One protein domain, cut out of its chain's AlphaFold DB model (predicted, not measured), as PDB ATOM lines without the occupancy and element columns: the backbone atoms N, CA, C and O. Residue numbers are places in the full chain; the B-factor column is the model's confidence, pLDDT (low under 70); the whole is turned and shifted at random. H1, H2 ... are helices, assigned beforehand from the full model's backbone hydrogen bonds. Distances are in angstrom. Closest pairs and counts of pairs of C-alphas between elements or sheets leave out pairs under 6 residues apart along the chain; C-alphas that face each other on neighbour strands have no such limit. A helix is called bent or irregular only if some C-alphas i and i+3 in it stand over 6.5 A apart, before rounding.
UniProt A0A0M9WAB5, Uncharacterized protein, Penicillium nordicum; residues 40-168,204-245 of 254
ATOM      1  N   ALA A  40     104.076  11.612 -12.571       63.56
ATOM      2  CA  ALA A  40     104.054  12.343 -11.302       63.56
ATOM      3  C   ALA A  40     103.678  13.827 -11.484       63.56
ATOM      4  O   ALA A  40     102.966  14.403 -10.663       63.56
ATOM      5  N   THR A  41     104.052  14.439 -12.614       63.62
ATOM      6  CA  THR A  41     103.779  15.858 -12.918       63.62
ATOM      7  C   THR A  41     102.310  16.119 -13.295       63.62
ATOM      8  O   THR A  41     101.900  17.255 -13.543       63.62
ATOM      9  N   SER A  42     101.474  15.076 -13.342       62.06
ATOM     10  CA  SER A  42     100.046  15.173 -13.675       62.06
ATOM     11  C   SER A  42      99.141  15.516 -12.495       62.06
ATOM     12  O   SER A  42      97.953  15.717 -12.723       62.06
ATOM     13  N   ALA A  43      99.662  15.638 -11.268       65.00
ATOM     14  CA  ALA A  43      98.853  15.903 -10.073       65.00
ATOM     15  C   ALA A  43      97.853  17.081 -10.219       65.00
ATOM     16  O   ALA A  43      96.675  16.881  -9.913       65.00
ATOM     17  N   PRO A  44      98.222  18.254 -10.783       63.62
ATOM     18  CA  PRO A  44      97.266  19.350 -10.997       63.62
ATOM     19  C   PRO A  44      96.157  19.013 -12.004       63.62
ATOM     20  O   PRO A  44      95.025  19.461 -11.865       63.62
ATOM     21  N   THR A  45      96.461  18.199 -13.017       65.62
ATOM     22  CA  THR A  45      95.487  17.762 -14.026       65.62
ATOM     23  C   THR A  45      94.612  16.623 -13.495       65.62
ATOM     24  O   THR A  45      93.415  16.596 -13.772       65.62
ATOM     25  N   LYS A  46      95.181  15.720 -12.685       69.25
ATOM     26  CA  LYS A  46      94.478  14.622 -12.003       69.25
ATOM     27  C   LYS A  46      93.454  15.137 -10.988       69.25
ATOM     28  O   LYS A  46      92.409  14.509 -10.852       69.25
ATOM     29  N   ARG A  47      93.700  16.302 -10.363       75.00
ATOM     30  CA  ARG A  47      92.704  17.026  -9.545       75.00
ATOM     31  C   ARG A  47      91.405  17.278 -10.317       75.00
ATOM     32  O   ARG A  47      90.324  17.141  -9.766       75.00
ATOM     33  N   LEU A  48      91.520  17.637 -11.594       70.25
ATOM     34  CA  LEU A  48      90.397  18.068 -12.434       70.25
ATOM     35  C   LEU A  48      89.760  16.913 -13.211       70.25
ATOM     36  O   LEU A  48      88.577  16.955 -13.547       70.25
ATOM     37  N   VAL A  49      90.570  15.925 -13.588       69.25
ATOM     38  CA  VAL A  49      90.176  14.783 -14.415       69.25
ATOM     39  C   VAL A  49      90.984  13.571 -13.965       69.25
ATOM     40  O   VAL A  49      92.152  13.435 -14.321       69.25
ATOM     41  N   GLN A  50      90.358  12.663 -13.214       66.31
ATOM     42  CA  GLN A  50      91.032  11.453 -12.720       66.31
ATOM     43  C   GLN A  50      91.506  10.545 -13.868       66.31
ATOM     44  O   GLN A  50      92.612  10.006 -13.827       66.31
ATOM     45  N   ALA A  51      90.697  10.431 -14.926       65.62
ATOM     46  CA  ALA A  51      91.046   9.738 -16.161       65.62
ATOM     47  C   ALA A  51      90.382  10.424 -17.370       65.62
ATOM     48  O   ALA A  51      89.219  10.829 -17.268       65.62
ATOM     49  N   PRO A  52      91.069  10.542 -18.524       63.56
ATOM     50  CA  PRO A  52      90.488  11.151 -19.715       63.56
ATOM     51  C   PRO A  52      89.220  10.411 -20.165       63.56
ATOM     52  O   PRO A  52      89.271   9.259 -20.599       63.56
ATOM     53  N   ASN A  53      88.066  11.075 -20.069       63.47
ATOM     54  CA  ASN A  53      86.763  10.514 -20.421       63.47
ATOM     55  C   ASN A  53      86.079  11.399 -21.471       63.47
ATOM     56  O   ASN A  53      86.204  12.621 -21.446       63.47
ATOM     57  N   LYS A  54      85.283  10.795 -22.361       65.88
ATOM     58  CA  LYS A  54      84.393  11.528 -23.274       65.88
ATOM     59  C   LYS A  54      83.474  12.496 -22.526       65.88
ATOM     60  O   LYS A  54      83.192  13.569 -23.036       65.88
ATOM     61  N   LYS A  55      83.051  12.152 -21.303       67.81
ATOM     62  CA  LYS A  55      82.235  13.039 -20.458       67.81
ATOM     63  C   LYS A  55      82.934  14.368 -20.145       67.81
ATOM     64  O   LYS A  55      82.267  15.387 -20.076       67.81
ATOM     65  N   THR A  56      84.262  14.377 -20.025       68.62
ATOM     66  CA  THR A  56      85.048  15.602 -19.806       68.62
ATOM     67  C   THR A  56      84.973  16.553 -21.002       68.62
ATOM     68  O   THR A  56      85.105  17.757 -20.824       68.62
ATOM     69  N   LEU A  57      84.742  16.029 -22.210       74.38
ATOM     70  CA  LEU A  57      84.627  16.841 -23.422       74.38
ATOM     71  C   LEU A  57      83.316  17.614 -23.491       74.38
ATOM     72  O   LEU A  57      83.308  18.708 -24.043       74.38
ATOM     73  N   ARG A  58      82.257  17.098 -22.856       78.19
ATOM     74  CA  ARG A  58      80.962  17.787 -22.766       78.19
ATOM     75  C   ARG A  58      81.056  19.140 -22.071       78.19
ATOM     76  O   ARG A  58      80.262  20.019 -22.353       78.19
ATOM     77  N   LEU A  59      82.056  19.326 -21.206       78.31
ATOM     78  CA  LEU A  59      82.320  20.617 -20.577       78.31
ATOM     79  C   LEU A  59      82.728  21.695 -21.595       78.31
ATOM     80  O   LEU A  59      82.592  22.870 -21.320       78.31
ATOM     81  N   TYR A  60      83.252  21.324 -22.759       81.75
ATOM     82  CA  TYR A  60      83.714  22.281 -23.769       81.75
ATOM     83  C   TYR A  60      82.773  22.358 -24.976       81.75
ATOM     84  O   TYR A  60      83.067  23.062 -25.940       81.75
ATOM     85  N   GLU A  61      81.664  21.614 -24.962       79.81
ATOM     86  CA  GLU A  61      80.672  21.654 -26.034       79.81
ATOM     87  C   GLU A  61      79.993  23.032 -26.077       79.81
ATOM     88  O   GLU A  61      79.749  23.655 -25.048       79.81
ATOM     89  N   GLY A  62      79.747  23.541 -27.286       78.56
ATOM     90  CA  GLY A  62      79.139  24.859 -27.505       78.56
ATOM     91  C   GLY A  62      80.080  26.059 -27.338       78.56
ATOM     92  O   GLY A  62      79.805  27.109 -27.908       78.56
ATOM     93  N   LEU A  63      81.224  25.918 -26.660       80.75
ATOM     94  CA  LEU A  63      82.168  27.021 -26.470       80.75
ATOM     95  C   LEU A  63      82.991  27.335 -27.729       80.75
ATOM     96  O   LEU A  63      83.406  26.456 -28.495       80.75
ATOM     97  N   SER A  64      83.299  28.617 -27.910       80.75
ATOM     98  CA  SER A  64      84.276  29.078 -28.884       80.75
ATOM     99  C   SER A  64      85.707  28.735 -28.493       80.75
ATOM    100  O   SER A  64      86.011  28.399 -27.352       80.75
ATOM    101  N   LYS A  65      86.628  28.777 -29.460       78.50
ATOM    102  CA  LYS A  65      88.048  28.490 -29.205       78.50
ATOM    103  C   LYS A  65      88.649  29.356 -28.101       78.50
ATOM    104  O   LYS A  65      89.243  28.774 -27.193       78.50
ATOM    105  N   PRO A  66      88.498  30.693 -28.131       81.81
ATOM    106  CA  PRO A  66      89.008  31.523 -27.050       81.81
ATOM    107  C   PRO A  66      88.320  31.203 -25.722       81.81
ATOM    108  O   PRO A  66      88.998  31.090 -24.708       81.81
ATOM    109  N   GLN A  67      87.010  30.939 -25.721       83.44
ATOM    110  CA  GLN A  67      86.287  30.550 -24.508       83.44
ATOM    111  C   GLN A  67      86.810  29.230 -23.915       83.44
ATOM    112  O   GLN A  67      87.076  29.143 -22.717       83.44
ATOM    113  N   CYS A  68      87.039  28.216 -24.753       84.94
ATOM    114  CA  CYS A  68      87.678  26.962 -24.361       84.94
ATOM    115  C   CYS A  68      89.081  27.195 -23.793       84.94
ATOM    116  O   CYS A  68      89.439  26.591 -22.783       84.94
ATOM    117  N   ALA A  69      89.880  28.058 -24.426       83.38
ATOM    118  CA  ALA A  69      91.226  28.374 -23.964       83.38
ATOM    119  C   ALA A  69      91.198  29.044 -22.582       83.38
ATOM    120  O   ALA A  69      91.899  28.590 -21.678       83.38
ATOM    121  N   ILE A  70      90.331  30.044 -22.387       87.56
ATOM    122  CA  ILE A  70      90.097  30.690 -21.088       87.56
ATOM    123  C   ILE A  70      89.696  29.639 -20.050       87.56
ATOM    124  O   ILE A  70      90.317  29.549 -18.993       87.56
ATOM    125  N   LEU A  71      88.713  28.791 -20.363       89.00
ATOM    126  CA  LEU A  71      88.228  27.767 -19.443       89.00
ATOM    127  C   LEU A  71      89.338  26.792 -19.026       89.00
ATOM    128  O   LEU A  71      89.486  26.483 -17.846       89.00
ATOM    129  N   ILE A  72      90.154  26.323 -19.969       85.00
ATOM    130  CA  ILE A  72      91.274  25.417 -19.677       85.00
ATOM    131  C   ILE A  72      92.309  26.099 -18.785       85.00
ATOM    132  O   ILE A  72      92.762  25.499 -17.805       85.00
ATOM    133  N   GLN A  73      92.673  27.342 -19.095       88.06
ATOM    134  CA  GLN A  73      93.630  28.120 -18.308       88.06
ATOM    135  C   GLN A  73      93.121  28.336 -16.874       88.06
ATOM    136  O   GLN A  73      93.858  28.103 -15.914       88.06
ATOM    137  N   MET A  74      91.835  28.662 -16.720       91.12
ATOM    138  CA  MET A  74      91.167  28.790 -15.425       91.12
ATOM    139  C   MET A  74      91.174  27.464 -14.649       91.12
ATOM    140  O   MET A  74      91.595  27.421 -13.493       91.12
ATOM    141  N   ARG A  75      90.773  26.351 -15.273       89.00
ATOM    142  CA  ARG A  75      90.729  25.032 -14.612       89.00
ATOM    143  C   ARG A  75      92.113  24.578 -14.156       89.00
ATOM    144  O   ARG A  75      92.284  24.131 -13.024       89.00
ATOM    145  N   THR A  76      93.109  24.716 -15.027       83.00
ATOM    146  CA  THR A  76      94.485  24.260 -14.774       83.00
ATOM    147  C   THR A  76      95.297  25.200 -13.886       83.00
ATOM    148  O   THR A  76      96.388  24.818 -13.462       83.00
ATOM    149  N   MET A  77      94.794  26.408 -13.600       87.12
ATOM    150  CA  MET A  77      95.527  27.494 -12.931       87.12
ATOM    151  C   MET A  77      96.814  27.923 -13.665       87.12
ATOM    152  O   MET A  77      97.664  28.601 -13.089       87.12
ATOM    153  N   ARG A  78      96.975  27.530 -14.936       85.12
ATOM    154  CA  ARG A  78      98.100  27.893 -15.806       85.12
ATOM    155  C   ARG A  78      97.614  28.955 -16.780       85.12
ATOM    156  O   ARG A  78      97.194  28.653 -17.892       85.12
ATOM    157  N   ILE A  79      97.592  30.187 -16.301       88.44
ATOM    158  CA  ILE A  79      96.973  31.335 -16.962       88.44
ATOM    159  C   ILE A  79      97.928  32.528 -16.902       88.44
ATOM    160  O   ILE A  79      98.767  32.579 -16.009       88.44
ATOM    161  N   GLY A  80      97.790  33.503 -17.799       87.19
ATOM    162  CA  GLY A  80      98.597  34.735 -17.814       87.19
ATOM    163  C   GLY A  80      98.341  35.702 -16.646       87.19
ATOM    164  O   GLY A  80      98.377  36.907 -16.846       87.19
ATOM    165  N   LEU A  81      98.050  35.198 -15.443       92.88
ATOM    166  CA  LEU A  81      97.928  35.991 -14.217       92.88
ATOM    167  C   LEU A  81      99.241  35.961 -13.433       92.88
ATOM    168  O   LEU A  81     100.009  34.997 -13.519       92.88
ATOM    169  N   ARG A  82      99.475  36.991 -12.616       93.19
ATOM    170  CA  ARG A  82     100.758  37.205 -11.931       93.19
ATOM    171  C   ARG A  82     101.233  36.021 -11.108       93.19
ATOM    172  O   ARG A  82     102.423  35.743 -11.132       93.19
ATOM    173  N   HIS A  83     100.346  35.271 -10.450       94.06
ATOM    174  CA  HIS A  83     100.779  34.104  -9.677       94.06
ATOM    175  C   HIS A  83     101.501  33.054 -10.533       94.06
ATOM    176  O   HIS A  83     102.559  32.548 -10.154       94.06
ATOM    177  N   PHE A  84     100.957  32.730 -11.707       88.75
ATOM    178  CA  PHE A  84     101.595  31.776 -12.609       88.75
ATOM    179  C   PHE A  84     102.830  32.383 -13.282       88.75
ATOM    180  O   PHE A  84     103.857  31.713 -13.362       88.75
ATOM    181  N   LEU A  85     102.755  33.652 -13.704       88.44
ATOM    182  CA  LEU A  85     103.881  34.358 -14.321       88.44
ATOM    183  C   LEU A  85     105.084  34.466 -13.372       88.44
ATOM    184  O   LEU A  85     106.206  34.183 -13.777       88.44
ATOM    185  N   PHE A  86     104.858  34.773 -12.095       90.25
ATOM    186  CA  PHE A  86     105.895  34.797 -11.064       90.25
ATOM    187  C   PHE A  86     106.533  33.418 -10.869       90.25
ATOM    188  O   PHE A  86     107.755  33.286 -10.835       90.25
ATOM    189  N   LYS A  87     105.719  32.354 -10.833       87.94
ATOM    190  CA  LYS A  87     106.207  30.974 -10.699       87.94
ATOM    191  C   LYS A  87     107.157  30.563 -11.830       87.94
ATOM    192  O   LYS A  87     108.091  29.802 -11.584       87.94
ATOM    193  N   ILE A  88     106.926  31.051 -13.050       84.69
ATOM    194  CA  ILE A  88     107.812  30.817 -14.203       84.69
ATOM    195  C   ILE A  88     108.883  31.907 -14.375       84.69
ATOM    196  O   ILE A  88     109.590  31.896 -15.377       84.69
ATOM    197  N   LYS A  89     109.020  32.826 -13.409       87.44
ATOM    198  CA  LYS A  89     109.967  33.954 -13.424       87.44
ATOM    199  C   LYS A  89     109.762  34.941 -14.586       87.44
ATOM    200  O   LYS A  89     110.702  35.605 -15.001       87.44
ATOM    201  N   ALA A  90     108.534  35.045 -15.097       84.94
ATOM    202  CA  ALA A  90     108.128  36.009 -16.125       84.94
ATOM    203  C   ALA A  90     107.503  37.294 -15.542       84.94
ATOM    204  O   ALA A  90     107.166  38.208 -16.288       84.94
ATOM    205  N   ALA A  91     107.321  37.362 -14.222       87.81
ATOM    206  CA  ALA A  91     106.890  38.554 -13.498       87.81
ATOM    207  C   ALA A  91     107.673  38.673 -12.185       87.81
ATOM    208  O   ALA A  91     108.065  37.660 -11.608       87.81
ATOM    209  N   GLU A  92     107.866  39.901 -11.706       91.12
ATOM    210  CA  GLU A  92     108.631  40.199 -10.485       91.12
ATOM    211  C   GLU A  92     107.851  39.923  -9.194       91.12
ATOM    212  O   GLU A  92     108.442  39.698  -8.143       91.12
ATOM    213  N   THR A  93     106.517  39.918  -9.263       94.94
ATOM    214  CA  THR A  93     105.635  39.718  -8.109       94.94
ATOM    215  C   THR A  93     104.435  38.853  -8.470       94.94
ATOM    216  O   THR A  93     103.914  38.921  -9.587       94.94
ATOM    217  N   ASP A  94     103.979  38.043  -7.514       95.56
ATOM    218  CA  ASP A  94     102.759  37.245  -7.625       95.56
ATOM    219  C   ASP A  94     101.503  37.988  -7.140       95.56
ATOM    220  O   ASP A  94     100.385  37.501  -7.340       95.56
ATOM    221  N   ARG A  95     101.675  39.157  -6.510       95.94
ATOM    222  CA  ARG A  95     100.616  39.914  -5.836       95.94
ATOM    223  C   ARG A  95      99.613  40.508  -6.818       95.94
ATOM    224  O   ARG A  95      99.964  41.038  -7.875       95.94
ATOM    225  N   CYS A  96      98.338  40.440  -6.454       95.44
ATOM    226  CA  CYS A  96      97.275  41.170  -7.129       95.44
ATOM    227  C   CYS A  96      97.387  42.671  -6.827       95.44
ATOM    228  O   CYS A  96      97.835  43.045  -5.752       95.44
ATOM    229  N   ASN A  97      96.917  43.529  -7.738       92.38
ATOM    230  CA  ASN A  97      96.868  44.985  -7.524       92.38
ATOM    231  C   ASN A  97      95.920  45.414  -6.394       92.38
ATOM    232  O   ASN A  97      95.875  46.591  -6.066       92.38
ATOM    233  N   CYS A  98      95.091  44.506  -5.880       92.94
ATOM    234  CA  CYS A  98      94.236  44.786  -4.734       92.94
ATOM    235  C   CYS A  98      94.933  44.526  -3.392       92.94
ATOM    236  O   CYS A  98      94.280  44.637  -2.366       92.94
ATOM    237  N   ASP A  99      96.194  44.081  -3.404       88.62
ATOM    238  CA  ASP A  99      97.050  43.816  -2.240       88.62
ATOM    239  C   ASP A  99      96.564  42.753  -1.231       88.62
ATOM    240  O   ASP A  99      97.292  42.377  -0.315       88.62
ATOM    241  N   GLU A 100      95.394  42.154  -1.447       90.31
ATOM    242  CA  GLU A 100      94.819  41.114  -0.577       90.31
ATOM    243  C   GLU A 100      95.363  39.691  -0.821       90.31
ATOM    244  O   GLU A 100      94.957  38.739  -0.154       90.31
ATOM    245  N   GLY A 101      96.279  39.492  -1.776       91.62
ATOM    246  CA  GLY A 101      96.884  38.179  -2.009       91.62
ATOM    247  C   GLY A 101      97.495  37.983  -3.390       91.62
ATOM    248  O   GLY A 101      97.659  38.923  -4.167       91.62
ATOM    249  N   SER A 102      97.853  36.736  -3.698       95.31
ATOM    250  CA  SER A 102      98.392  36.357  -5.007       95.31
ATOM    251  C   SER A 102      97.301  36.373  -6.081       95.31
ATOM    252  O   SER A 102      96.188  35.877  -5.874       95.31
ATOM    253  N   GLN A 103      97.624  36.881  -7.270       95.69
ATOM    254  CA  GLN A 103      96.678  36.966  -8.379       95.69
ATOM    255  C   GLN A 103      96.453  35.588  -9.023       95.69
ATOM    256  O   GLN A 103      97.126  35.197  -9.979       95.69
ATOM    257  N   THR A 104      95.491  34.842  -8.487       95.31
ATOM    258  CA  THR A 104      95.063  33.529  -8.993       95.31
ATOM    259  C   THR A 104      93.656  33.599  -9.588       95.31
ATOM    260  O   THR A 104      92.876  34.459  -9.176       95.31
ATOM    261  N   PRO A 105      93.264  32.672 -10.483       94.75
ATOM    262  CA  PRO A 105      91.875  32.549 -10.935       94.75
ATOM    263  C   PRO A 105      90.857  32.504  -9.796       94.75
ATOM    264  O   PRO A 105      89.844  33.193  -9.844       94.75
ATOM    265  N   LYS A 106      91.162  31.740  -8.737       94.19
ATOM    266  CA  LYS A 106      90.317  31.653  -7.542       94.19
ATOM    267  C   LYS A 106      90.177  33.012  -6.861       94.19
ATOM    268  O   LYS A 106      89.068  33.394  -6.514       94.19
ATOM    269  N   HIS A 107      91.277  33.745  -6.696       94.88
ATOM    270  CA  HIS A 107      91.235  35.081  -6.111       94.88
ATOM    271  C   HIS A 107      90.383  36.036  -6.960       94.88
ATOM    272  O   HIS A 107      89.477  36.664  -6.422       94.88
ATOM    273  N   ILE A 108      90.601  36.095  -8.278       94.94
ATOM    274  CA  ILE A 108      89.838  36.971  -9.185       94.94
ATOM    275  C   ILE A 108      88.339  36.637  -9.168       94.94
ATOM    276  O   ILE A 108      87.515  37.539  -9.051       94.94
ATOM    277  N   LEU A 109      87.988  35.350  -9.239       93.31
ATOM    278  CA  LEU A 109      86.599  34.898  -9.320       93.31
ATOM    279  C   LEU A 109      85.846  35.004  -7.985       93.31
ATOM    280  O   LEU A 109      84.646  35.258  -7.982       93.31
ATOM    281  N   MET A 110      86.531  34.795  -6.854       91.38
ATOM    282  CA  MET A 110      85.869  34.571  -5.561       91.38
ATOM    283  C   MET A 110      86.116  35.668  -4.527       91.38
ATOM    284  O   MET A 110      85.300  35.811  -3.624       91.38
ATOM    285  N   GLN A 111      87.216  36.424  -4.609       92.19
ATOM    286  CA  GLN A 111      87.694  37.262  -3.494       92.19
ATOM    287  C   GLN A 111      87.956  38.715  -3.899       92.19
ATOM    288  O   GLN A 111      87.504  39.623  -3.209       92.19
ATOM    289  N   CYS A 112      88.603  38.933  -5.043       94.94
ATOM    290  CA  CYS A 112      89.215  40.203  -5.409       94.94
ATOM    291  C   CYS A 112      88.222  41.384  -5.397       94.94
ATOM    292  O   CYS A 112      87.256  41.380  -6.174       94.94
ATOM    293  N   PRO A 113      88.453  42.425  -4.575       94.12
ATOM    294  CA  PRO A 113      87.546  43.567  -4.464       94.12
ATOM    295  C   PRO A 113      87.486  44.393  -5.754       94.12
ATOM    296  O   PRO A 113      86.427  44.911  -6.094       94.12
ATOM    297  N   GLN A 114      88.569  44.434  -6.540       93.50
ATOM    298  CA  GLN A 114      88.592  45.138  -7.833       93.50
ATOM    299  C   GLN A 114      87.564  44.595  -8.830       93.50
ATOM    300  O   GLN A 114      87.074  45.333  -9.679       93.50
ATOM    301  N   TYR A 115      87.204  43.316  -8.708       93.31
ATOM    302  CA  TYR A 115      86.220  42.666  -9.570       93.31
ATOM    303  C   TYR A 115      84.893  42.419  -8.847       93.31
ATOM    304  O   TYR A 115      84.114  41.578  -9.285       93.31
ATOM    305  N   ALA A 116      84.602  43.138  -7.754       92.12
ATOM    306  CA  ALA A 116      83.355  42.984  -7.002       92.12
ATOM    307  C   ALA A 116      82.104  43.206  -7.869       92.12
ATOM    308  O   ALA A 116      81.204  42.371  -7.837       92.12
ATOM    309  N   ILE A 117      82.075  44.260  -8.694       90.62
ATOM    310  CA  ILE A 117      80.912  44.574  -9.544       90.62
ATOM    311  C   ILE A 117      80.676  43.481 -10.608       90.62
ATOM    312  O   ILE A 117      79.585  42.911 -10.629       90.62
ATOM    313  N   PRO A 118      81.661  43.096 -11.452       91.44
ATOM    314  CA  PRO A 118      81.461  41.993 -12.394       91.44
ATOM    315  C   PRO A 118      81.134  40.659 -11.710       91.44
ATOM    316  O   PRO A 118      80.388  39.850 -12.257       91.44
ATOM    317  N   ARG A 119      81.676  40.424 -10.509       92.50
ATOM    318  CA  ARG A 119      81.431  39.211  -9.723       92.50
ATOM    319  C   ARG A 119      80.004  39.168  -9.184       92.50
ATOM    320  O   ARG A 119      79.412  38.099  -9.190       92.50
ATOM    321  N   MET A 120      79.431  40.299  -8.777       91.19
ATOM    322  CA  MET A 120      78.023  40.384  -8.375       91.19
ATOM    323  C   MET A 120      77.102  39.936  -9.515       91.19
ATOM    324  O   MET A 120      76.308  39.022  -9.319       91.19
ATOM    325  N   ARG A 121      77.312  40.462 -10.731       91.00
ATOM    326  CA  ARG A 121      76.563  40.036 -11.928       91.00
ATOM    327  C   ARG A 121      76.736  38.544 -12.222       91.00
ATOM    328  O   ARG A 121      75.766  37.868 -12.547       91.00
ATOM    329  N   LEU A 122      77.960  38.021 -12.105       91.94
ATOM    330  CA  LEU A 122      78.212  36.585 -12.250       91.94
ATOM    331  C   LEU A 122      77.367  35.779 -11.254       91.94
ATOM    332  O   LEU A 122      76.711  34.824 -11.653       91.94
ATOM    333  N   TRP A 123      77.370  36.152  -9.975       90.75
ATOM    334  CA  TRP A 123      76.632  35.408  -8.956       90.75
ATOM    335  C   TRP A 123      75.118  35.501  -9.120       90.75
ATOM    336  O   TRP A 123      74.451  34.492  -8.929       90.75
ATOM    337  N   GLU A 124      74.581  36.639  -9.554       90.62
ATOM    338  CA  GLU A 124      73.165  36.757  -9.929       90.62
ATOM    339  C   GLU A 124      72.796  35.778 -11.054       90.62
ATOM    340  O   GLU A 124      71.760  35.117 -10.997       90.62
ATOM    341  N   GLN A 125      73.657  35.631 -12.066       90.31
ATOM    342  CA  GLN A 125      73.451  34.663 -13.150       90.31
ATOM    343  C   GLN A 125      73.543  33.211 -12.662       90.31
ATOM    344  O   GLN A 125      72.792  32.354 -13.129       90.31
ATOM    345  N   LEU A 126      74.446  32.925 -11.720       90.38
ATOM    346  CA  LEU A 126      74.581  31.596 -11.124       90.38
ATOM    347  C   LEU A 126      73.399  31.243 -10.209       90.38
ATOM    348  O   LEU A 126      72.946  30.097 -10.212       90.38
ATOM    349  N   ASP A 127      72.849  32.216  -9.488       89.44
ATOM    350  CA  ASP A 127      71.693  32.020  -8.614       89.44
ATOM    351  C   ASP A 127      70.438  31.642  -9.420       89.44
ATOM    352  O   ASP A 127      69.734  30.699  -9.056       89.44
ATOM    353  N   LYS A 128      70.238  32.256 -10.600       88.50
ATOM    354  CA  LYS A 128      69.153  31.907 -11.543       88.50
ATOM    355  C   LYS A 128      69.166  30.437 -11.983       88.50
ATOM    356  O   LYS A 128      68.114  29.880 -12.273       88.50
ATOM    357  N   ILE A 129      70.339  29.800 -12.029       87.56
ATOM    358  CA  ILE A 129      70.488  28.375 -12.375       87.56
ATOM    359  C   ILE A 129      70.576  27.465 -11.136       87.56
ATOM    360  O   ILE A 129      70.947  26.296 -11.246       87.56
ATOM    361  N   GLY A 130      70.251  27.986  -9.948       84.38
ATOM    362  CA  GLY A 130      70.226  27.238  -8.688       84.38
ATOM    363  C   GLY A 130      71.596  27.042  -8.032       84.38
ATOM    364  O   GLY A 130      71.728  26.243  -7.103       84.38
ATOM    365  N   ILE A 131      72.630  27.753  -8.492       81.38
ATOM    366  CA  ILE A 131      73.969  27.739  -7.897       81.38
ATOM    367  C   ILE A 131      74.081  28.982  -7.029       81.38
ATOM    368  O   ILE A 131      74.561  30.029  -7.452       81.38
ATOM    369  N   GLY A 132      73.565  28.859  -5.809       73.75
ATOM    370  CA  GLY A 132      73.459  29.995  -4.906       73.75
ATOM    371  C   GLY A 132      74.810  30.600  -4.522       73.75
ATOM    372  O   GLY A 132      75.850  29.937  -4.541       73.75
ATOM    373  N   PHE A 133      74.761  31.844  -4.047       72.25
ATOM    374  CA  PHE A 133      75.894  32.660  -3.577       72.25
ATOM    375  C   PHE A 133      76.819  31.998  -2.533       72.25
ATOM    376  O   PHE A 133      77.891  32.520  -2.233       72.25
ATOM    377  N   ARG A 134      76.407  30.872  -1.935       71.50
ATOM    378  CA  ARG A 134      77.168  30.151  -0.901       71.50
ATOM    379  C   ARG A 134      78.148  29.124  -1.465       71.50
ATOM    380  O   ARG A 134      78.906  28.547  -0.686       71.50
ATOM    381  N   GLU A 135      78.125  28.847  -2.771       77.62
ATOM    382  CA  GLU A 135      79.107  27.944  -3.367       77.62
ATOM    383  C   GLU A 135      80.501  28.579  -3.288       77.62
ATOM    384  O   GLU A 135      80.771  29.612  -3.893       77.62
ATOM    385  N   THR A 136      81.393  27.966  -2.515       79.12
ATOM    386  CA  THR A 136      82.759  28.470  -2.287       79.12
ATOM    387  C   THR A 136      83.817  27.581  -2.929       79.12
ATOM    388  O   THR A 136      84.994  27.964  -2.997       79.12
ATOM    389  N   ASP A 137      83.419  26.410  -3.437       88.44
ATOM    390  CA  ASP A 137      84.323  25.490  -4.103       88.44
ATOM    391  C   ASP A 137      84.531  25.892  -5.569       88.44
ATOM    392  O   ASP A 137      83.717  25.638  -6.462       88.44
ATOM    393  N   TYR A 138      85.694  26.496  -5.814       89.81
ATOM    394  CA  TYR A 138      86.164  26.853  -7.146       89.81
ATOM    395  C   TYR A 138      86.120  25.672  -8.125       89.81
ATOM    396  O   TYR A 138      85.655  25.828  -9.251       89.81
ATOM    397  N   ASP A 139      86.595  24.489  -7.727       88.44
ATOM    398  CA  ASP A 139      86.709  23.360  -8.654       88.44
ATOM    399  C   ASP A 139      85.322  22.819  -9.037       88.44
ATOM    400  O   ASP A 139      85.128  22.373 -10.175       88.44
ATOM    401  N   LYS A 140      84.338  22.927  -8.137       87.69
ATOM    402  CA  LYS A 140      82.940  22.576  -8.411       87.69
ATOM    403  C   LYS A 140      82.296  23.541  -9.403       87.69
ATOM    404  O   LYS A 140      81.698  23.084 -10.379       87.69
ATOM    405  N   ILE A 141      82.501  24.848  -9.226       90.69
ATOM    406  CA  ILE A 141      82.059  25.872 -10.189       90.69
ATOM    407  C   ILE A 141      82.694  25.601 -11.553       90.69
ATOM    408  O   ILE A 141      82.006  25.561 -12.562       90.69
ATOM    409  N   MET A 142      83.993  25.328 -11.598       89.69
ATOM    410  CA  MET A 142      84.729  25.107 -12.845       89.69
ATOM    411  C   MET A 142      84.480  23.742 -13.513       89.69
ATOM    412  O   MET A 142      85.029  23.472 -14.588       89.69
ATOM    413  N   SER A 143      83.699  22.864 -12.880       86.25
ATOM    414  CA  SER A 143      83.365  21.528 -13.392       86.25
ATOM    415  C   SER A 143      81.908  21.393 -13.840       86.25
ATOM    416  O   SER A 143      81.544  20.345 -14.375       86.25
ATOM    417  N   ASN A 144      81.084  22.429 -13.666       87.69
ATOM    418  CA  ASN A 144      79.691  22.435 -14.100       87.69
ATOM    419  C   ASN A 144      79.553  23.050 -15.517       87.69
ATOM    420  O   ASN A 144      79.975  24.179 -15.735       87.69
ATOM    421  N   PRO A 145      78.958  22.357 -16.506       84.56
ATOM    422  CA  PRO A 145      78.758  22.905 -17.854       84.56
ATOM    423  C   PRO A 145      77.883  24.168 -17.945       84.56
ATOM    424  O   PRO A 145      78.035  24.937 -18.888       84.56
ATOM    425  N   GLN A 146      76.984  24.406 -16.989       84.69
ATOM    426  CA  GLN A 146      76.100  25.578 -16.993       84.69
ATOM    427  C   GLN A 146      76.795  26.835 -16.447       84.69
ATOM    428  O   GLN A 146      76.544  27.938 -16.924       84.69
ATOM    429  N   THR A 147      77.715  26.687 -15.490       89.81
ATOM    430  CA  THR A 147      78.439  27.812 -14.862       89.81
ATOM    431  C   THR A 147      79.523  28.388 -15.766       89.81
ATOM    432  O   THR A 147      79.775  29.591 -15.767       89.81
ATOM    433  N   ILE A 148      80.206  27.526 -16.521       90.88
ATOM    434  CA  ILE A 148      81.436  27.874 -17.234       90.88
ATOM    435  C   ILE A 148      81.237  28.968 -18.278       90.88
ATOM    436  O   ILE A 148      82.164  29.741 -18.493       90.88
ATOM    437  N   ARG A 149      80.053  29.076 -18.896       90.31
ATOM    438  CA  ARG A 149      79.758  30.146 -19.861       90.31
ATOM    439  C   ARG A 149      79.813  31.505 -19.168       90.31
ATOM    440  O   ARG A 149      80.518  32.400 -19.629       90.31
ATOM    441  N   TYR A 150      79.173  31.616 -18.007       92.88
ATOM    442  CA  TYR A 150      79.199  32.829 -17.195       92.88
ATOM    443  C   TYR A 150      80.601  33.140 -16.668       92.88
ATOM    444  O   TYR A 150      81.052  34.278 -16.766       92.88
ATOM    445  N   VAL A 151      81.341  32.132 -16.188       93.50
ATOM    446  CA  VAL A 151      82.718  32.326 -15.698       93.50
ATOM    447  C   VAL A 151      83.660  32.786 -16.810       93.50
ATOM    448  O   VAL A 151      84.484  33.677 -16.602       93.50
ATOM    449  N   VAL A 152      83.554  32.195 -17.999       92.06
ATOM    450  CA  VAL A 152      84.369  32.591 -19.149       92.06
ATOM    451  C   VAL A 152      84.027  34.013 -19.586       92.06
ATOM    452  O   VAL A 152      84.945  34.800 -19.807       92.06
ATOM    453  N   ASN A 153      82.743  34.373 -19.645       90.75
ATOM    454  CA  ASN A 153      82.312  35.733 -19.967       90.75
ATOM    455  C   ASN A 153      82.778  36.749 -18.912       90.75
ATOM    456  O   ASN A 153      83.253  37.826 -19.272       90.75
ATOM    457  N   PHE A 154      82.716  36.398 -17.625       93.19
ATOM    458  CA  PHE A 154      83.286  37.193 -16.537       93.19
ATOM    459  C   PHE A 154      84.783  37.427 -16.766       93.19
ATOM    460  O   PHE A 154      85.219  38.576 -16.822       93.19
ATOM    461  N   MET A 155      85.560  36.361 -16.988       93.69
ATOM    462  CA  MET A 155      87.004  36.471 -17.219       93.69
ATOM    463  C   MET A 155      87.335  37.283 -18.462       93.69
ATOM    464  O   MET A 155      88.259  38.091 -18.432       93.69
ATOM    465  N   HIS A 156      86.569  37.109 -19.533       88.25
ATOM    466  CA  HIS A 156      86.726  37.878 -20.754       88.25
ATOM    467  C   HIS A 156      86.543  39.383 -20.494       88.25
ATOM    468  O   HIS A 156      87.388  40.187 -20.876       88.25
ATOM    469  N   ARG A 157      85.491  39.756 -19.753       87.62
ATOM    470  CA  ARG A 157      85.188  41.152 -19.395       87.62
ATOM    471  C   ARG A 157      86.218  41.793 -18.463       87.62
ATOM    472  O   ARG A 157      86.334  43.011 -18.463       87.62
ATOM    473  N   THR A 158      86.972  41.011 -17.684       88.38
ATOM    474  CA  THR A 158      88.049  41.573 -16.844       88.38
ATOM    475  C   THR A 158      89.221  42.141 -17.650       88.38
ATOM    476  O   THR A 158      90.038  42.859 -17.082       88.38
ATOM    477  N   CYS A 159      89.351  41.794 -18.939       84.69
ATOM    478  CA  CYS A 159      90.472  42.176 -19.809       84.69
ATOM    479  C   CYS A 159      91.868  41.786 -19.278       84.69
ATOM    480  O   CYS A 159      92.884  42.234 -19.803       84.69
ATOM    481  N   LEU A 160      91.945  40.900 -18.277       87.25
ATOM    482  CA  LEU A 160      93.211  40.405 -17.723       87.25
ATOM    483  C   LEU A 160      94.007  39.559 -18.722       87.25
ATOM    484  O   LEU A 160      95.221  39.423 -18.601       87.25
ATOM    485  N   LEU A 161      93.322  38.975 -19.705       85.94
ATOM    486  CA  LEU A 161      93.914  38.134 -20.738       85.94
ATOM    487  C   LEU A 161      93.906  38.888 -22.066       85.94
ATOM    488  O   LEU A 161      93.041  38.658 -22.908       85.94
ATOM    489  N   GLN A 162      94.882  39.779 -22.251       79.25
ATOM    490  CA  GLN A 162      94.972  40.654 -23.433       79.25
ATOM    491  C   GLN A 162      94.888  39.885 -24.762       79.25
ATOM    492  O   GLN A 162      94.267  40.349 -25.712       79.25
ATOM    493  N   GLN A 163      95.418  38.659 -24.807       78.25
ATOM    494  CA  GLN A 163      95.355  37.773 -25.976       78.25
ATOM    495  C   GLN A 163      93.930  37.421 -26.455       78.25
ATOM    496  O   GLN A 163      93.774  36.904 -27.557       78.25
ATOM    497  N   PHE A 164      92.898  37.665 -25.641       79.19
ATOM    498  CA  PHE A 164      91.501  37.384 -25.976       79.19
ATOM    499  C   PHE A 164      90.641  38.644 -26.112       79.19
ATOM    500  O   PHE A 164      89.457  38.510 -26.366       79.19
ATOM    501  N   GLN A 165      91.206  39.848 -25.997       72.56
ATOM    502  CA  GLN A 165      90.441  41.102 -25.943       72.56
ATOM    503  C   GLN A 165      89.520  41.341 -27.154       72.56
ATOM    504  O   GLN A 165      88.474  41.967 -27.017       72.56
ATOM    505  N   TYR A 166      89.899  40.847 -28.335       71.12
ATOM    506  CA  TYR A 166      89.146  41.030 -29.585       71.12
ATOM    507  C   TYR A 166      88.044  39.993 -29.806       71.12
ATOM    508  O   TYR A 166      87.391  39.985 -30.848       71.12
ATOM    509  N   VAL A 167      87.858  39.074 -28.863       69.69
ATOM    510  CA  VAL A 167      86.785  38.092 -28.945       69.69
ATOM    511  C   VAL A 167      85.501  38.813 -28.566       69.69
ATOM    512  O   VAL A 167      85.420  39.433 -27.513       69.69
ATOM    513  N   THR A 168      84.487  38.772 -29.423       66.00
ATOM    514  CA  THR A 168      83.182  39.341 -29.077       66.00
ATOM    515  C   THR A 168      82.643  38.591 -27.857       66.00
ATOM    516  O   THR A 168      82.474  37.367 -27.944       66.00
ATOM    517  N   VAL A 204      82.474  21.118 -39.159       46.88
ATOM    518  CA  VAL A 204      82.730  22.411 -38.509       46.88
ATOM    519  C   VAL A 204      83.434  22.183 -37.177       46.88
ATOM    520  O   VAL A 204      84.441  22.834 -36.900       46.88
ATOM    521  N   ARG A 205      82.984  21.207 -36.378       40.34
ATOM    522  CA  ARG A 205      83.648  20.808 -35.132       40.34
ATOM    523  C   ARG A 205      85.072  20.316 -35.377       40.34
ATOM    524  O   ARG A 205      85.945  20.682 -34.600       40.34
ATOM    525  N   ASP A 206      85.318  19.545 -36.434       39.78
ATOM    526  CA  ASP A 206      86.628  18.978 -36.787       39.78
ATOM    527  C   ASP A 206      87.607  20.026 -37.358       39.78
ATOM    528  O   ASP A 206      88.796  20.035 -37.026       39.78
ATOM    529  N   ARG A 207      87.108  20.986 -38.146       40.81
ATOM    530  CA  ARG A 207      87.872  22.163 -38.591       40.81
ATOM    531  C   ARG A 207      88.197  23.073 -37.409       40.81
ATOM    532  O   ARG A 207      89.359  23.409 -37.199       40.81
ATOM    533  N   ARG A 208      87.204  23.381 -36.562       43.06
ATOM    534  CA  ARG A 208      87.374  24.140 -35.309       43.06
ATOM    535  C   ARG A 208      88.423  23.476 -34.415       43.06
ATOM    536  O   ARG A 208      89.204  24.160 -33.765       43.06
ATOM    537  N   TRP A 209      88.501  22.158 -34.449       39.41
ATOM    538  CA  TRP A 209      89.495  21.394 -33.724       39.41
ATOM    539  C   TRP A 209      90.925  21.552 -34.244       39.41
ATOM    540  O   TRP A 209      91.839  21.753 -33.450       39.41
ATOM    541  N   ARG A 210      91.144  21.493 -35.562       37.91
ATOM    542  CA  ARG A 210      92.489  21.628 -36.149       37.91
ATOM    543  C   ARG A 210      93.149  22.952 -35.774       37.91
ATOM    544  O   ARG A 210      94.242  22.949 -35.236       37.91
ATOM    545  N   GLU A 211      92.424  24.056 -35.879       39.06
ATOM    546  CA  GLU A 211      92.957  25.370 -35.474       39.06
ATOM    547  C   GLU A 211      92.897  25.583 -33.932       39.06
ATOM    548  O   GLU A 211      93.495  26.512 -33.397       39.06
ATOM    549  N   TRP A 212      92.210  24.711 -33.172       41.81
ATOM    550  CA  TRP A 212      92.346  24.617 -31.703       41.81
ATOM    551  C   TRP A 212      93.652  23.917 -31.300       41.81
ATOM    552  O   TRP A 212      94.256  24.299 -30.300       41.81
ATOM    553  N   ALA A 213      94.138  22.957 -32.095       37.38
ATOM    554  CA  ALA A 213      95.473  22.391 -31.924       37.38
ATOM    555  C   ALA A 213      96.563  23.468 -32.088       37.38
ATOM    556  O   ALA A 213      97.527  23.454 -31.331       37.38
ATOM    557  N   ASP A 214      96.354  24.463 -32.953       38.88
ATOM    558  CA  ASP A 214      97.274  25.598 -33.132       38.88
ATOM    559  C   ASP A 214      97.236  26.601 -31.963       38.88
ATOM    560  O   ASP A 214      98.266  27.103 -31.513       38.88
ATOM    561  N   SER A 215      96.065  26.826 -31.358       41.19
ATOM    562  CA  SER A 215      95.961  27.591 -30.097       41.19
ATOM    563  C   SER A 215      96.528  26.818 -28.895       41.19
ATOM    564  O   SER A 215      97.112  27.392 -27.971       41.19
ATOM    565  N   ALA A 216      96.407  25.488 -28.900       42.78
ATOM    566  CA  ALA A 216      97.092  24.630 -27.946       42.78
ATOM    567  C   ALA A 216      98.612  24.692 -28.157       42.78
ATOM    568  O   ALA A 216      99.326  24.711 -27.162       42.78
ATOM    569  N   LEU A 217      99.109  24.830 -29.395       41.25
ATOM    570  CA  LEU A 217     100.524  25.096 -29.687       41.25
ATOM    571  C   LEU A 217     101.012  26.422 -29.085       41.25
ATOM    572  O   LEU A 217     102.138  26.471 -28.607       41.25
ATOM    573  N   PHE A 218     100.164  27.450 -28.972       39.72
ATOM    574  CA  PHE A 218     100.495  28.681 -28.236       39.72
ATOM    575  C   PHE A 218     100.655  28.435 -26.724       39.72
ATOM    576  O   PHE A 218     101.616  28.885 -26.102       39.72
ATOM    577  N   THR A 219      99.769  27.625 -26.135       42.28
ATOM    578  CA  THR A 219      99.886  27.200 -24.724       42.28
ATOM    579  C   THR A 219     101.093  26.274 -24.513       42.28
ATOM    580  O   THR A 219     101.781  26.374 -23.500       42.28
ATOM    581  N   ILE A 220     101.394  25.405 -25.486       39.94
ATOM    582  CA  ILE A 220     102.594  24.560 -25.527       39.94
ATOM    583  C   ILE A 220     103.847  25.439 -25.615       39.94
ATOM    584  O   ILE A 220     104.772  25.186 -24.857       39.94
ATOM    585  N   SER A 221     103.874  26.490 -26.440       33.69
ATOM    586  CA  SER A 221     104.991  27.446 -26.518       33.69
ATOM    587  C   SER A 221     105.265  28.121 -25.176       33.69
ATOM    588  O   SER A 221     106.411  28.146 -24.736       33.69
ATOM    589  N   ILE A 222     104.222  28.569 -24.465       37.59
ATOM    590  CA  ILE A 222     104.357  29.114 -23.100       37.59
ATOM    591  C   ILE A 222     104.958  28.067 -22.138       37.59
ATOM    592  O   ILE A 222     105.761  28.405 -21.272       37.59
ATOM    593  N   CYS A 223     104.619  26.787 -22.313       34.38
ATOM    594  CA  CYS A 223     105.102  25.681 -21.480       34.38
ATOM    595  C   CYS A 223     106.501  25.150 -21.872       34.38
ATOM    596  O   CYS A 223     107.209  24.609 -21.020       34.38
ATOM    597  N   ILE A 224     106.904  25.296 -23.140       35.12
ATOM    598  CA  ILE A 224     108.247  24.985 -23.661       35.12
ATOM    599  C   ILE A 224     109.243  26.042 -23.178       35.12
ATOM    600  O   ILE A 224     110.314  25.687 -22.690       35.12
ATOM    601  N   LEU A 225     108.866  27.324 -23.233       34.31
ATOM    602  CA  LEU A 225     109.679  28.428 -22.711       34.31
ATOM    603  C   LEU A 225     109.899  28.327 -21.190       34.31
ATOM    604  O   LEU A 225     110.913  28.798 -20.687       34.31
ATOM    605  N   SER A 226     109.004  27.653 -20.456       38.56
ATOM    606  CA  SER A 226     109.125  27.422 -19.009       38.56
ATOM    607  C   SER A 226     109.888  26.140 -18.623       38.56
ATOM    608  O   SER A 226     109.774  25.689 -17.479       38.56
ATOM    609  N   GLY A 227     110.597  25.494 -19.562       33.94
ATOM    610  CA  GLY A 227     111.442  24.312 -19.307       33.94
ATOM    611  C   GLY A 227     110.709  23.112 -18.689       33.94
ATOM    612  O   GLY A 227     111.325  22.238 -18.084       33.94
ATOM    613  N   SER A 228     109.378  23.077 -18.785       40.19
ATOM    614  CA  SER A 228     108.542  22.105 -18.087       40.19
ATOM    615  C   SER A 228     108.193  20.945 -19.019       40.19
ATOM    616  O   SER A 228     107.796  21.155 -20.162       40.19
ATOM    617  N   THR A 229     108.243  19.707 -18.520       37.59
ATOM    618  CA  THR A 229     107.915  18.432 -19.212       37.59
ATOM    619  C   THR A 229     106.461  18.312 -19.730       37.59
ATOM    620  O   THR A 229     105.990  17.245 -20.128       37.59
ATOM    621  N   MET A 230     105.735  19.429 -19.797       37.56
ATOM    622  CA  MET A 230     104.362  19.591 -20.275       37.56
ATOM    623  C   MET A 230     104.136  19.305 -21.764       37.56
ATOM    624  O   MET A 230     102.982  19.103 -22.151       37.56
ATOM    625  N   CYS A 231     105.184  19.217 -22.590       35.34
ATOM    626  CA  CYS A 231     105.065  18.769 -23.987       35.34
ATOM    627  C   CYS A 231     104.382  17.396 -24.091       35.34
ATOM    628  O   CYS A 231     103.667  17.111 -25.052       35.34
ATOM    629  N   ILE A 232     104.528  16.564 -23.057       38.25
ATOM    630  CA  ILE A 232     103.885  15.254 -22.974       38.25
ATOM    631  C   ILE A 232     102.389  15.406 -22.644       38.25
ATOM    632  O   ILE A 232     101.566  14.752 -23.272       38.25
ATOM    633  N   GLN A 233     101.997  16.314 -21.741       39.41
ATOM    634  CA  GLN A 233     100.607  16.488 -21.275       39.41
ATOM    635  C   GLN A 233      99.667  17.121 -22.312       39.41
ATOM    636  O   GLN A 233      98.497  16.739 -22.394       39.41
ATOM    637  N   LEU A 234     100.162  18.042 -23.139       39.78
ATOM    638  CA  LEU A 234      99.392  18.584 -24.265       39.78
ATOM    639  C   LEU A 234      99.344  17.598 -25.446       39.78
ATOM    640  O   LEU A 234      98.296  17.459 -26.072       39.78
ATOM    641  N   GLY A 235     100.398  16.796 -25.654       41.75
ATOM    642  CA  GLY A 235     100.362  15.634 -26.551       41.75
ATOM    643  C   GLY A 235      99.364  14.547 -26.113       41.75
ATOM    644  O   GLY A 235      98.754  13.899 -26.966       41.75
ATOM    645  N   VAL A 236      99.144  14.376 -24.799       41.91
ATOM    646  CA  VAL A 236      98.103  13.502 -24.218       41.91
ATOM    647  C   VAL A 236      96.708  14.026 -24.566       41.91
ATOM    648  O   VAL A 236      95.874  13.257 -25.039       41.91
ATOM    649  N   TRP A 237      96.445  15.325 -24.389       37.91
ATOM    650  CA  TRP A 237      95.134  15.918 -24.679       37.91
ATOM    651  C   TRP A 237      94.826  15.970 -26.182       37.91
ATOM    652  O   TRP A 237      93.756  15.511 -26.578       37.91
ATOM    653  N   LEU A 238      95.778  16.394 -27.025       38.91
ATOM    654  CA  LEU A 238      95.628  16.373 -28.488       38.91
ATOM    655  C   LEU A 238      95.351  14.956 -29.017       38.91
ATOM    656  O   LEU A 238      94.545  14.785 -29.924       38.91
ATOM    657  N   ARG A 239      95.969  13.904 -28.456       42.66
ATOM    658  CA  ARG A 239      95.776  12.520 -28.940       42.66
ATOM    659  C   ARG A 239      94.551  11.820 -28.350       42.66
ATOM    660  O   ARG A 239      93.937  11.003 -29.038       42.66
ATOM    661  N   VAL A 240      94.162  12.138 -27.113       35.66
ATOM    662  CA  VAL A 240      92.872  11.716 -26.536       35.66
ATOM    663  C   VAL A 240      91.736  12.301 -27.353       35.66
ATOM    664  O   VAL A 240      90.827  11.572 -27.751       35.66
ATOM    665  N   LEU A 241      91.828  13.586 -27.668       34.06
ATOM    666  CA  LEU A 241      90.859  14.231 -28.517       34.06
ATOM    667  C   LEU A 241      90.919  13.618 -29.945       34.06
ATOM    668  O   LEU A 241      89.863  13.290 -30.489       34.06
ATOM    669  N   ALA A 242      92.098  13.371 -30.545       37.12
ATOM    670  CA  ALA A 242      92.218  12.771 -31.895       37.12
ATOM    671  C   ALA A 242      91.693  11.320 -31.960       37.12
ATOM    672  O   ALA A 242      91.364  10.787 -33.017       37.12
ATOM    673  N   SER A 243      91.587  10.645 -30.813       35.38
ATOM    674  CA  SER A 243      90.929   9.340 -30.693       35.38
ATOM    675  C   SER A 243      89.396   9.452 -30.670       35.38
ATOM    676  O   SER A 243      88.710   8.461 -30.949       35.38
ATOM    677  N   VAL A 244      88.849  10.626 -30.342       35.03
ATOM    678  CA  VAL A 244      87.405  10.908 -30.292       35.03
ATOM    679  C   VAL A 244      86.896  11.474 -31.625       35.03
ATOM    680  O   VAL A 244      85.822  11.060 -32.058       35.03
ATOM    681  N   GLY A 245      87.682  12.300 -32.321       30.25
ATOM    682  CA  GLY A 245      87.442  12.698 -33.715       30.25
ATOM    683  C   GLY A 245      88.082  11.705 -34.684       30.25
ATOM    684  O   GLY A 245      89.228  11.865 -35.081       30.25
TER     685      GLY A 245
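This is residues 40 to 168 and 204 to 245 of the 254 residues of an uncharacterized protein of Penicillium nordicum (UniProt A0A0M9WAB5). A helix in the middle, H3, is crossed by H8, with H6 side by side with H8 beyond it, while the helical hairpin H9 and H10 lies at the opposite end of the body. H1 and H2 lie on another side, the short H5 and H7 sit between H1 and H6, and H4 with the long link of residues 88 to 104 makes a loose edge. The printed part has 171 residues with ten named helices, H1 to H10 in order, and no named strand; the class is all helix. It is compact, with a radius of gyration of the C-alphas of 16.1 A, and spans 41 by 40 by 34 A.

H1, residues 40 to 48, begins at C-alpha 40 at (104.054, 12.343, -11.302) and is irregular, with C-alphas 41 and 44 7.6 A apart. H2 is residues 54 to 60, and H3 residues 65 to 76, 16.4 A long. H4 is residues 82 to 87 and H5 residues 105 to 110. H6, residues 113 to 128, is 22.9 A long; it is irregular, with C-alphas 114 and 117 7.9 A apart, and has a kink of 38 degrees near residue 120. H7 is residues 138 to 141, and H8, residues 147 to 157, is 15.6 A long. H9, residues 204 to 225, is the longest at 31.8 A. H10, residues 231 to 244, is 20.3 A long and ends at C-alpha 244 at (87.405, 10.908, -30.292).

H3 is the hub. With residues 75 to 76 alone it touches H1, the closest C-alphas being those of Thr 45 and Thr 76 at 6.6 A. With residues 67 to 71 alone it touches H8, about perpendicular at 75 degrees, closest at the C-alphas of Gln 67 and Val 152, 6.0 A. With residues 65 to 69 alone it only just touches residues 208 to 215 of H9, with 3 pairs of C-alphas within 8 A, closest at Lys 65 and Trp 212, 6.3 A. H8 touches H6 at a shallow tilt of 30 degrees, opposite ways, the closest C-alphas being those of Leu 122 and Tyr 150 at 6.3 A. H5 and H6 touch only at the corner, closest at the C-alphas of Leu 109 and Arg 119, 6.7 A. H7 is close to but not clearly touching H5, the closest C-alphas being those of Lys 106 and Tyr 138 at 6.4 A. H2 and H3 are close but not clearly touching, closest at the C-alphas of Tyr 60 and Cys 68, 6.2 A. H9 and H10 form a helical hairpin at a shallow tilt of 10 degrees, opposite ways, with the C-alphas of Ile 220 and Cys 231 closest at 6.5 A. H4 touches no helix. Every O i to N i+4 pair is within hydrogen-bond range in H3, H4, H5, H8, H9 and H10; the figures are 2 of 5 in H1, with 3 of 6 O i to N i+3 pairs, 0 of 3 in H2, with 4 of 4, and 10 of 12 in H6, while H7 is too short for such a pair.

The C-alphas of Asp 99 and Gly 245 are the two farthest apart, at 45.3 A. Residues 169 to 203 are not printed, and C-alphas 168 and 204 are 19.4 A apart across this cut. Of the links that are printed whole, H4 to H5 is long, with 17 residues. The mean pLDDT of the printed part is 73.3; 59 residues are under 70, namely 40 to 46, 49 to 56, 167 to 168 and 204 to 245.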